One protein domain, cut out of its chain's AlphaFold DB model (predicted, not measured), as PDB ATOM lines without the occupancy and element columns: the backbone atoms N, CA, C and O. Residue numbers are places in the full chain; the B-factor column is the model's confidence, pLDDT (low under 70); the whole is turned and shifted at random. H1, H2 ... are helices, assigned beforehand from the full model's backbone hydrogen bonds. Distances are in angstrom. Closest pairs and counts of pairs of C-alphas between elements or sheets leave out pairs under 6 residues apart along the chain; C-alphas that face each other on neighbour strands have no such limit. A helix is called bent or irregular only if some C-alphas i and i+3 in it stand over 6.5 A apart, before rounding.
ATOM      1  N   ASP A  12     202.330 200.905 216.514       73.75
ATOM      2  CA  ASP A  12     202.166 202.359 216.370       73.75
ATOM      3  C   ASP A  12     201.462 203.007 217.579       73.75
ATOM      4  O   ASP A  12     201.736 204.144 217.972       73.75
ATOM      5  N   ILE A  13     200.589 202.262 218.264       82.94
ATOM      6  CA  ILE A  13     199.773 202.829 219.344       82.94
ATOM      7  C   ILE A  13     200.587 203.154 220.594       82.94
ATOM      8  O   ILE A  13     200.347 204.181 221.214       82.94
ATOM      9  N   ARG A  14     201.610 202.361 220.937       86.12
ATOM     10  CA  ARG A  14     202.477 202.647 222.096       86.12
ATOM     11  C   ARG A  14     203.253 203.955 221.931       86.12
ATOM     12  O   ARG A  14     203.466 204.660 222.917       86.12
ATOM     13  N   GLU A  15     203.636 204.306 220.705       86.25
ATOM     14  CA  GLU A  15     204.255 205.604 220.421       86.25
ATOM     15  C   GLU A  15     203.243 206.746 220.581       86.25
ATOM     16  O   GLU A  15     203.572 207.766 221.191       86.25
ATOM     17  N   ILE A  16     201.991 206.544 220.152       89.62
ATOM     18  CA  ILE A  16     200.889 207.482 220.420       89.62
ATOM     19  C   ILE A  16     200.715 207.687 221.934       89.62
ATOM     20  O   ILE A  16     200.695 208.828 222.398       89.62
ATOM     21  N   LEU A  17     200.664 206.612 222.733       93.81
ATOM     22  CA  LEU A  17     200.521 206.712 224.194       93.81
ATOM     23  C   LEU A  17     201.686 207.482 224.830       93.81
ATOM     24  O   LEU A  17     201.478 208.323 225.709       93.81
ATOM     25  N   ARG A  18     202.918 207.235 224.366       92.06
ATOM     26  CA  ARG A  18     204.122 207.917 224.859       92.06
ATOM     27  C   ARG A  18     204.062 209.418 224.585       92.06
ATOM     28  O   ARG A  18     204.381 210.202 225.478       92.06
ATOM     29  N   ARG A  19     203.610 209.811 223.391       90.25
ATOM     30  CA  ARG A  19     203.454 211.214 222.968       90.25
ATOM     31  C   ARG A  19     202.343 211.936 223.711       90.25
ATOM     32  O   ARG A  19     202.514 213.095 224.061       90.25
ATOM     33  N   VAL A  20     201.235 211.251 223.983       93.31
ATOM     34  CA  VAL A  20     200.063 211.804 224.677       93.31
ATOM     35  C   VAL A  20     200.311 211.981 226.177       93.31
ATOM     36  O   VAL A  20     199.848 212.955 226.769       93.31
ATOM     37  N   SER A  21     201.076 211.074 226.795       94.88
ATOM     38  CA  SER A  21     201.283 211.027 228.251       94.88
ATOM     39  C   SER A  21     201.697 212.349 228.931       94.88
ATOM     40  O   SER A  21     201.168 212.634 230.009       94.88
ATOM     41  N   PRO A  22     202.556 213.217 228.353       94.62
ATOM     42  CA  PRO A  22     202.949 214.477 228.984       94.62
ATOM     43  C   PRO A  22     201.846 215.544 228.954       94.62
ATOM     44  O   PRO A  22     201.913 216.510 229.712       94.62
ATOM     45  N   TYR A  23     200.830 215.386 228.103       94.75
ATOM     46  CA  TYR A  23     199.754 216.364 227.932       94.75
ATOM     47  C   TYR A  23     198.529 216.071 228.795       94.75
ATOM     48  O   TYR A  23     197.727 216.968 229.037       94.75
ATOM     49  N   ILE A  24     198.404 214.842 229.301       93.88
ATOM     50  CA  ILE A  24     197.264 214.416 230.126       93.88
ATOM     51  C   ILE A  24     197.578 214.408 231.627       93.88
ATOM     52  O   ILE A  24     196.747 214.011 232.431       93.88
ATOM     53  N   VAL A  25     198.769 214.866 232.019       92.00
ATOM     54  CA  VAL A  25     199.343 214.776 233.374       92.00
ATOM     55  C   VAL A  25     198.388 215.225 234.483       92.00
ATOM     56  O   VAL A  25     198.364 214.622 235.546       92.00
ATOM     57  N   ARG A  26     197.586 216.271 234.264       89.44
ATOM     58  CA  ARG A  26     196.662 216.792 235.289       89.44
ATOM     59  C   ARG A  26     195.368 215.991 235.436       89.44
ATOM     60  O   ARG A  26     194.689 216.168 236.435       89.44
ATOM     61  N   GLN A  27     195.026 215.171 234.445       95.06
ATOM     62  CA  GLN A  27     193.743 214.466 234.336       95.06
ATOM     63  C   GLN A  27     193.939 212.984 233.983       95.06
ATOM     64  O   GLN A  27     193.081 212.342 233.384       95.06
ATOM     65  N   TRP A  28     195.125 212.437 234.251       95.62
ATOM     66  CA  TRP A  28     195.497 211.134 233.708       95.62
ATOM     67  C   TRP A  28     194.649 210.004 234.297       95.62
ATOM     68  O   TRP A  28     194.342 209.055 233.580       95.62
ATOM     69  N   LYS A  29     194.224 210.127 235.563       96.31
ATOM     70  CA  LYS A  29     193.327 209.163 236.213       96.31
ATOM     71  C   LYS A  29     191.931 209.222 235.607       96.31
ATOM     72  O   LYS A  29     191.378 208.179 235.280       96.31
ATOM     73  N   GLU A  30     191.395 210.421 235.386       95.94
ATOM     74  CA  GLU A  30     190.103 210.631 234.729       95.94
ATOM     75  C   GLU A  30     190.109 210.052 233.312       95.94
ATOM     76  O   GLU A  30     189.221 209.278 232.958       95.94
ATOM     77  N   VAL A  31     191.158 210.337 232.533       96.56
ATOM     78  CA  VAL A  31     191.332 209.796 231.178       96.56
ATOM     79  C   VAL A  31     191.409 208.266 231.198       96.56
ATOM     80  O   VAL A  31     190.725 207.616 230.411       96.56
ATOM     81  N   CYS A  32     192.187 207.663 232.101       96.44
ATOM     82  CA  CYS A  32     192.293 206.202 232.180       96.44
ATOM     83  C   CYS A  32     190.982 205.546 232.650       96.44
ATOM     84  O   CYS A  32     190.578 204.522 232.094       96.44
ATOM     85  N   ARG A  33     190.273 206.161 233.602       96.81
ATOM     86  CA  ARG A  33     188.964 205.696 234.085       96.81
ATOM     87  C   ARG A  33     187.927 205.695 232.963       96.81
ATOM     88  O   ARG A  33     187.208 204.718 232.785       96.81
ATOM     89  N   GLU A  34     187.883 206.756 232.158       94.94
ATOM     90  CA  GLU A  34     186.986 206.835 230.998       94.94
ATOM     91  C   GLU A  34     187.361 205.869 229.866       94.94
ATOM     92  O   GLU A  34     186.497 205.438 229.098       94.94
ATOM     93  N   LEU A  35     188.635 205.485 229.774       95.31
ATOM     94  CA  LEU A  35     189.098 204.454 228.847       95.31
ATOM     95  C   LEU A  35     188.739 203.025 229.301       95.31
ATOM     96  O   LEU A  35     188.732 202.115 228.461       95.31
ATOM     97  N   GLY A  36     188.351 202.857 230.570       94.00
ATOM     98  CA  GLY A  36     187.883 201.603 231.165       94.00
ATOM     99  C   GLY A  36     188.848 200.973 232.168       94.00
ATOM    100  O   GLY A  36     188.630 199.827 232.547       94.00
ATOM    101  N   VAL A  37     189.896 201.687 232.591       95.44
ATOM    102  CA  VAL A  37     190.848 201.183 233.588       95.44
ATOM    103  C   VAL A  37     190.215 201.201 234.986       95.44
ATOM    104  O   VAL A  37     189.719 202.255 235.398       95.44
ATOM    105  N   PRO A  38     190.239 200.085 235.742       94.62
ATOM    106  CA  PRO A  38     189.714 200.035 237.104       94.62
ATOM    107  C   PRO A  38     190.452 200.982 238.059       94.62
ATOM    108  O   PRO A  38     191.678 201.075 238.041       94.62
ATOM    109  N   GLU A  39     189.714 201.640 238.959       93.75
ATOM    110  CA  GLU A  39     190.292 202.573 239.944       93.75
ATOM    111  C   GLU A  39     191.326 201.893 240.858       93.75
ATOM    112  O   GLU A  39     192.321 202.503 241.238       93.75
ATOM    113  N   THR A  40     191.121 200.610 241.168       94.00
ATOM    114  CA  THR A  40     192.048 199.799 241.970       94.00
ATOM    115  C   THR A  40     193.428 199.697 241.324       94.00
ATOM    116  O   THR A  40     194.432 199.818 242.017       94.00
ATOM    117  N   GLU A  41     193.490 199.561 239.998       93.62
ATOM    118  CA  GLU A  41     194.751 199.471 239.254       93.62
ATOM    119  C   GLU A  41     195.417 200.846 239.100       93.62
ATOM    120  O   GLU A  41     196.641 200.955 239.106       93.62
ATOM    121  N   LEU A  42     194.632 201.930 239.037       93.56
ATOM    122  CA  LEU A  42     195.174 203.295 239.056       93.56
ATOM    123  C   LEU A  42     195.812 203.642 240.407       93.56
ATOM    124  O   LEU A  42     196.866 204.281 240.438       93.56
ATOM    125  N   LEU A  43     195.198 203.200 241.508       90.56
ATOM    126  CA  LEU A  43     195.756 203.321 242.858       90.56
ATOM    127  C   LEU A  43     197.021 202.471 243.013       90.56
ATOM    128  O   LEU A  43     198.008 202.932 243.589       90.56
ATOM    129  N   GLU A  44     197.032 201.261 242.455       90.94
ATOM    130  CA  GLU A  44     198.222 200.412 242.437       90.94
ATOM    131  C   GLU A  44     199.361 201.064 241.644       90.94
ATOM    132  O   GLU A  44     200.484 201.134 242.135       90.94
ATOM    133  N   ILE A  45     199.091 201.644 240.469       90.50
ATOM    134  CA  ILE A  45     200.093 202.397 239.695       90.50
ATOM    135  C   ILE A  45     200.664 203.567 240.506       90.50
ATOM    136  O   ILE A  45     201.861 203.832 240.431       90.50
ATOM    137  N   GLU A  46     199.846 204.280 241.276       89.12
ATOM    138  CA  GLU A  46     200.309 205.416 242.079       89.12
ATOM    139  C   GLU A  46     201.164 204.989 243.280       89.12
ATOM    140  O   GLU A  46     202.137 205.664 243.616       89.12
ATOM    141  N   THR A  47     200.825 203.859 243.900       86.88
ATOM    142  CA  THR A  47     201.480 203.346 245.113       86.88
ATOM    143  C   THR A  47     202.722 202.500 244.830       86.88
ATOM    144  O   THR A  47     203.679 202.549 245.598       86.88
ATOM    145  N   THR A  48     202.745 201.753 243.723       80.00
ATOM    146  CA  THR A  48     203.837 200.826 243.357       80.00
ATOM    147  C   THR A  48     204.862 201.428 242.400       80.00
ATOM    148  O   THR A  48     205.896 200.821 242.110       80.00
ATOM    149  N   SER A  49     204.600 202.613 241.849       75.62
ATOM    150  CA  SER A  49     205.501 203.206 240.866       75.62
ATOM    151  C   SER A  49     206.674 203.925 241.533       75.62
ATOM    152  O   SER A  49     206.521 204.967 242.166       75.62
ATOM    153  N   TYR A  50     207.882 203.413 241.290       51.94
ATOM    154  CA  TYR A  50     209.156 204.001 241.730       51.94
ATOM    155  C   TYR A  50     209.406 205.426 241.192       51.94
ATOM    156  O   TYR A  50     210.176 206.192 241.768       51.94
ATOM    157  N   SER A  51     208.743 205.816 240.094       66.75
ATOM    158  CA  SER A  51     208.813 207.174 239.542       66.75
ATOM    159  C   SER A  51     207.650 208.030 240.038       66.75
ATOM    160  O   SER A  51     206.498 207.781 239.679       66.75
ATOM    161  N   LYS A  52     207.969 209.117 240.755       78.19
ATOM    162  CA  LYS A  52     207.002 210.157 241.161       78.19
ATOM    163  C   LYS A  52     206.578 211.084 240.011       78.19
ATOM    164  O   LYS A  52     205.786 212.003 240.213       78.19
ATOM    165  N   LYS A  53     207.116 210.907 238.795       87.56
ATOM    166  CA  LYS A  53     206.758 211.759 237.650       87.56
ATOM    167  C   LYS A  53     205.368 211.391 237.143       87.56
ATOM    168  O   LYS A  53     205.163 210.320 236.580       87.56
ATOM    169  N   ILE A  54     204.441 212.336 237.253       88.31
ATOM    170  CA  ILE A  54     203.029 212.143 236.898       88.31
ATOM    171  C   ILE A  54     202.847 211.779 235.408       88.31
ATOM    172  O   ILE A  54     201.972 210.989 235.075       88.31
ATOM    173  N   SER A  55     203.716 212.244 234.501       87.69
ATOM    174  CA  SER A  55     203.701 211.818 233.088       87.69
ATOM    175  C   SER A  55     204.035 210.334 232.897       87.69
ATOM    176  O   SER A  55     203.530 209.699 231.977       87.69
ATOM    177  N   THR A  56     204.880 209.767 233.762       88.38
ATOM    178  CA  THR A  56     205.202 208.334 233.748       88.38
ATOM    179  C   THR A  56     204.027 207.512 234.271       88.38
ATOM    180  O   THR A  56     203.716 206.480 233.684       88.38
ATOM    181  N   LEU A  57     203.333 207.999 235.307       92.12
ATOM    182  CA  LEU A  57     202.094 207.385 235.802       92.12
ATOM    183  C   LEU A  57     201.000 207.410 234.727       92.12
ATOM    184  O   LEU A  57     200.401 206.381 234.432       92.12
ATOM    185  N   ALA A  58     200.834 208.555 234.058       94.81
ATOM    186  CA  ALA A  58     199.915 208.722 232.940       94.81
ATOM    187  C   ALA A  58     200.203 207.748 231.788       94.81
ATOM    188  O   ALA A  58     199.291 207.102 231.279       94.81
ATOM    189  N   TYR A  59     201.473 207.600 231.395       95.50
ATOM    190  CA  TYR A  59     201.870 206.624 230.378       95.50
ATOM    191  C   TYR A  59     201.571 205.185 230.814       95.50
ATOM    192  O   TYR A  59     201.048 204.405 230.023       95.50
ATOM    193  N   ARG A  60     201.865 204.832 232.070       92.00
ATOM    194  CA  ARG A  60     201.625 203.484 232.598       92.00
ATOM    195  C   ARG A  60     200.133 203.150 232.647       92.00
ATOM    196  O   ARG A  60     199.765 202.063 232.219       92.00
ATOM    197  N   GLY A  61     199.286 204.095 233.059       95.00
ATOM    198  CA  GLY A  61     197.827 203.940 233.017       95.00
ATOM    199  C   GLY A  61     197.290 203.737 231.596       95.00
ATOM    200  O   GLY A  61     196.475 202.848 231.360       95.00
ATOM    201  N   LEU A  62     197.812 204.487 230.620       95.50
ATOM    202  CA  LEU A  62     197.466 204.302 229.207       95.50
ATOM    203  C   LEU A  62     197.941 202.951 228.645       95.50
ATOM    204  O   LEU A  62     197.230 202.331 227.855       95.50
ATOM    205  N   CYS A  63     199.135 202.488 229.025       93.44
ATOM    206  CA  CYS A  63     199.634 201.168 228.634       93.44
ATOM    207  C   CYS A  63     198.766 200.050 229.209       93.44
ATOM    208  O   CYS A  63     198.454 199.103 228.497       93.44
ATOM    209  N   LEU A  64     198.335 200.197 230.458       93.25
ATOM    210  CA  LEU A  64     197.478 199.228 231.120       93.25
ATOM    211  C   LEU A  64     196.094 199.151 230.453       93.25
ATOM    212  O   LEU A  64     195.614 198.060 230.157       93.25
ATOM    213  N   TRP A  65     195.506 200.293 230.076       95.25
ATOM    214  CA  TRP A  65     194.312 200.320 229.219       95.25
ATOM    215  C   TRP A  65     194.513 199.530 227.916       95.25
ATOM    216  O   TRP A  65     193.663 198.729 227.518       95.25
ATOM    217  N   PHE A  66     195.639 199.767 227.241       93.88
ATOM    218  CA  PHE A  66     195.961 199.096 225.988       93.88
ATOM    219  C   PHE A  66     196.124 197.580 226.164       93.88
ATOM    220  O   PHE A  66     195.656 196.812 225.326       93.88
ATOM    221  N   GLU A  67     196.736 197.141 227.261       91.00
ATOM    222  CA  GLU A  67     196.903 195.725 227.598       91.00
ATOM    223  C   GLU A  67     195.563 195.040 227.895       91.00
ATOM    224  O   GLU A  67     195.317 193.951 227.376       91.00
ATOM    225  N   GLN A  68     194.664 195.700 228.632       90.25
ATOM    226  CA  GLN A  68     193.332 195.169 228.947       90.25
ATOM    227  C   GLN A  68     192.422 195.070 227.716       90.25
ATOM    228  O   GLN A  68     191.693 194.095 227.539       90.25
ATOM    229  N   MET A  69     192.447 196.085 226.851       87.69
ATOM    230  CA  MET A  69     191.550 196.165 225.695       87.69
ATOM    231  C   MET A  69     192.126 195.482 224.443       87.69
ATOM    232  O   MET A  69     191.380 195.141 223.520       87.69
ATOM    233  N   GLY A  70     193.445 195.276 224.380       88.44
ATOM    234  CA  GLY A  70     194.140 194.631 223.269       88.44
ATOM    235  C   GLY A  70     193.782 195.254 221.917       88.44
ATOM    236  O   GLY A  70     193.960 196.445 221.684       88.44
ATOM    237  N   LYS A  71     193.214 194.454 221.005       84.19
ATOM    238  CA  LYS A  71     192.807 194.918 219.661       84.19
ATOM    239  C   LYS A  71     191.627 195.898 219.665       84.19
ATOM    240  O   LYS A  71     191.377 196.532 218.646       84.19
ATOM    241  N   LEU A  72     190.892 195.999 220.774       83.81
ATOM    242  CA  LEU A  72     189.789 196.949 220.941       83.81
ATOM    243  C   LEU A  72     190.275 198.327 221.415       83.81
ATOM    244  O   LEU A  72     189.484 199.271 221.465       83.81
ATOM    245  N   ALA A  73     191.557 198.459 221.762       88.50
ATOM    246  CA  ALA A  73     192.183 199.743 222.037       88.50
ATOM    247  C   ALA A  73     192.463 200.465 220.715       88.50
ATOM    248  O   ALA A  73     193.548 200.368 220.144       88.50
ATOM    249  N   THR A  74     191.452 201.155 220.191       91.06
ATOM    250  CA  THR A  74     191.584 201.911 218.946       91.06
ATOM    251  C   THR A  74     191.959 203.363 219.211       91.06
ATOM    252  O   THR A  74     191.655 203.941 220.263       91.06
ATOM    253  N   LYS A  75     192.607 203.984 218.225       89.69
ATOM    254  CA  LYS A  75     193.003 205.392 218.298       89.69
ATOM    255  C   LYS A  75     191.789 206.313 218.408       89.69
ATOM    256  O   LYS A  75     191.826 207.306 219.126       89.69
ATOM    257  N   GLU A  76     190.701 205.962 217.732       91.19
ATOM    258  CA  GLU A  76     189.445 206.710 217.738       91.19
ATOM    259  C   GLU A  76     188.851 206.759 219.149       91.19
ATOM    260  O   GLU A  76     188.366 207.807 219.580       91.19
ATOM    261  N   LYS A  77     188.955 205.655 219.903       93.38
ATOM    262  CA  LYS A  77     188.516 205.609 221.300       93.38
ATOM    263  C   LYS A  77     189.357 206.550 222.164       93.38
ATOM    264  O   LYS A  77     188.784 207.335 222.917       93.38
ATOM    265  N   LEU A  78     190.682 206.545 221.997       94.31
ATOM    266  CA  LEU A  78     191.575 207.471 222.701       94.31
ATOM    267  C   LEU A  78     191.246 208.938 222.381       94.31
ATOM    268  O   LEU A  78     191.054 209.727 223.301       94.31
ATOM    269  N   ILE A  79     191.096 209.294 221.100       94.38
ATOM    270  CA  ILE A  79     190.724 210.655 220.673       94.38
ATOM    271  C   ILE A  79     189.390 211.078 221.293       94.38
ATOM    272  O   ILE A  79     189.279 212.189 221.809       94.38
ATOM    273  N   SER A  80     188.384 210.198 221.283       96.19
ATOM    274  CA  SER A  80     187.059 210.520 221.823       96.19
ATOM    275  C   SER A  80     187.106 210.900 223.308       96.19
ATOM    276  O   SER A  80     186.471 211.877 223.711       96.19
ATOM    277  N   VAL A  81     187.921 210.194 224.101       96.50
ATOM    278  CA  VAL A  81     188.118 210.480 225.526       96.50
ATOM    279  C   VAL A  81     188.924 211.764 225.718       96.50
ATOM    280  O   VAL A  81     188.534 212.616 226.515       96.50
ATOM    281  N   LEU A  82     190.002 211.974 224.956       96.06
ATOM    282  CA  LEU A  82     190.791 213.212 225.035       96.06
ATOM    283  C   LEU A  82     189.944 214.451 224.709       96.06
ATOM    284  O   LEU A  82     190.019 215.458 225.416       96.06
ATOM    285  N   LYS A  83     189.079 214.351 223.695       95.19
ATOM    286  CA  LYS A  83     188.150 215.411 223.296       95.19
ATOM    287  C   LYS A  83     187.104 215.693 224.370       95.19
ATOM    288  O   LYS A  83     186.846 216.855 224.678       95.19
ATOM    289  N   LYS A  84     186.541 214.643 224.977       96.12
ATOM    290  CA  LYS A  84     185.580 214.760 226.083       96.12
ATOM    291  C   LYS A  84     186.178 215.484 227.297       96.12
ATOM    292  O   LYS A  84     185.485 216.278 227.925       96.12
ATOM    293  N   ASN A  85     187.467 215.277 227.567       94.38
ATOM    294  CA  ASN A  85     188.201 215.924 228.662       94.38
ATOM    295  C   ASN A  85     188.800 217.299 228.287       94.38
ATOM    296  O   ASN A  85     189.460 217.938 229.104       94.38
ATOM    297  N   GLY A  86     188.580 217.789 227.059       94.12
ATOM    298  CA  GLY A  86     189.076 219.097 226.611       94.12
ATOM    299  C   GLY A  86     190.591 219.159 226.367       94.12
ATOM    300  O   GLY A  86     191.172 220.246 226.338       94.12
ATOM    301  N   LEU A  87     191.252 218.016 226.164       95.31
ATOM    302  CA  LEU A  87     192.707 217.894 226.030       95.31
ATOM    303  C   LEU A  87     193.173 218.106 224.575       95.31
ATOM    304  O   LEU A  87     193.782 217.225 223.970       95.31
ATOM    305  N   ARG A  88     192.928 219.303 224.020       91.31
ATOM    306  CA  ARG A  88     193.186 219.632 222.596       91.31
ATOM    307  C   ARG A  88     194.624 219.368 222.132       91.31
ATOM    308  O   ARG A  88     194.836 218.834 221.055       91.31
ATOM    309  N   ARG A  89     195.626 219.678 222.963       87.75
ATOM    310  CA  ARG A  89     197.042 219.426 222.619       87.75
ATOM    311  C   ARG A  89     197.369 217.935 222.510       87.75
ATOM    312  O   ARG A  89     198.205 217.549 221.705       87.75
ATOM    313  N   ALA A  90     196.723 217.104 223.326       91.56
ATOM    314  CA  ALA A  90     196.884 215.660 223.241       91.56
ATOM    315  C   ALA A  90     196.210 215.113 221.972       91.56
ATOM    316  O   ALA A  90     196.782 214.258 221.309       91.56
ATOM    317  N   GLU A  91     195.032 215.634 221.616       91.81
ATOM    318  CA  GLU A  91     194.315 215.314 220.373       91.81
ATOM    319  C   GLU A  91     195.163 215.635 219.130       91.81
ATOM    320  O   GLU A  91     195.396 214.748 218.308       91.81
ATOM    321  N   GLU A  92     195.719 216.849 219.049       88.38
ATOM    322  CA  GLU A  92     196.588 217.286 217.946       88.38
ATOM    323  C   GLU A  92     197.796 216.353 217.748       88.38
ATOM    324  O   GLU A  92     198.147 216.016 216.617       88.38
ATOM    325  N   GLU A  93     198.423 215.875 218.826       89.00
ATOM    326  CA  GLU A  93     199.542 214.924 218.737       89.00
ATOM    327  C   GLU A  93     199.120 213.559 218.180       89.00
ATOM    328  O   GLU A  93     199.851 212.960 217.386       89.00
ATOM    329  N   VAL A  94     197.928 213.073 218.539       87.62
ATOM    330  CA  VAL A  94     197.383 211.815 218.005       87.62
ATOM    331  C   VAL A  94     197.033 211.954 216.516       87.62
ATOM    332  O   VAL A  94     197.231 211.019 215.732       87.62
ATOM    333  N   GLU A  95     196.532 213.118 216.097       83.75
ATOM    334  CA  GLU A  95     196.186 213.402 214.701       83.75
ATOM    335  C   GLU A  95     197.425 213.625 213.820       83.75
ATOM    336  O   GLU A  95     197.510 213.056 212.725       83.75
ATOM    337  N   ASN A  96     198.432 214.349 214.315       79.69
ATOM    338  CA  ASN A  96     199.679 214.648 213.601       79.69
ATOM    339  C   ASN A  96     200.494 213.397 213.236       79.69
ATOM    340  O   ASN A  96     201.209 213.388 212.229       79.69
ATOM    341  N   LEU A  97     200.380 212.326 214.024       74.25
ATOM    342  CA  LEU A  97     201.012 211.036 213.723       74.25
ATOM    343  C   LEU A  97     200.362 210.337 212.514       74.25
ATOM    344  O   LEU A  97     201.053 209.686 211.735       74.25
ATOM    345  N   THR A  98     199.070 210.574 212.276       60.06
ATOM    346  CA  THR A  98     198.312 210.043 211.121       60.06
ATOM    347  C   THR A  98     198.716 210.692 209.803       60.06
ATOM    348  O   THR A  98     198.835 210.021 208.781       60.06
ATOM    349  N   ILE A  99     198.920 212.011 209.814       54.00
ATOM    350  CA  ILE A  99     199.183 212.793 208.598       54.00
ATOM    351  C   ILE A  99     200.535 212.395 207.991       54.00
ATOM    352  O   ILE A  99     200.673 212.319 206.772       54.00
ATOM    353  N   LYS A 100     201.512 212.039 208.834       53.91
ATOM    354  CA  LYS A 100     202.840 211.584 208.395       53.91
ATOM    355  C   LYS A 100     202.840 210.208 207.718       53.91
ATOM    356  O   LYS A 100     203.788 209.912 207.000       53.91
TER     357      LYS A 100
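This is residues 12 to 100 of the 484 residues of the protein "Death domain-containing protein" of Crassostrea gigas (UniProt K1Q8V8). A long, kinked helix, H4, runs through the middle, with H1, H2 and H3 packed round its residues 57 to 65; beyond them the helical hairpin of H5 and H6 packs on H2 through H5 and on H1 through H6. H3 lies towards one end of the longest axis and H6 towards the other. The printed part has 89 residues with six named helices, H1 to H6 along the chain, no named strand, and the class all helix. It is compact, with a radius of gyration of the C-alphas of 12.1 A, and spans 38 by 25 by 22 A, only just elongated.

Find C-alpha 13 at (199.773, 202.829, 219.344), where H1, residues 13 to 20, begins. Next come H2, residues 28 to 35, and H3, residues 39 to 48. At C-alpha 54, (203.029, 212.143, 236.898), begins H4, residues 54 to 72, 25.7 A long, with a kink of 46 degrees near residue 66; it is irregular, C-alphas 68 and 71 being 9.3 A apart. H5 is residues 75 to 84; H6, residues 88 to 100, runs 19.0 A to C-alpha 100 at (202.840, 211.584, 208.395).

Start at the hub, H4. H2 touches it at a shallow tilt of 10 degrees, the same way, closest at the C-alphas of Trp 28 and Ala 58, 5.1 A. H1 touches it at 29 degrees, shallow, opposite ways (Arg 18 and Tyr 59, C-alphas 6.1 A). H3 and H4 form a hairpin at a steep 45 degrees, closest at C-alphas 42 and 61, 6.6 A. H5 touches H2 (C-alphas 31 and 81, 6.5 A), and H6 touches H1 (C-alphas 20 and 90, 5.2 A). H5 and H6 form a hairpin, closest at C-alphas 79 and 91, 5.9 A. H3 and H6 are apart. Every O i to N i+4 pair is within hydrogen-bond range in H1, H2, H3 and H5; H4 has 13 of 15 and H6 7 of 9.

The C-alphas farthest apart, Thr 47 and Ile 99, are 37.8 A from each other. The printed part has no cut and no long link. Mean pLDDT of the printed part is 89.1; residues 50 to 51 and 98 to 100 are under 70.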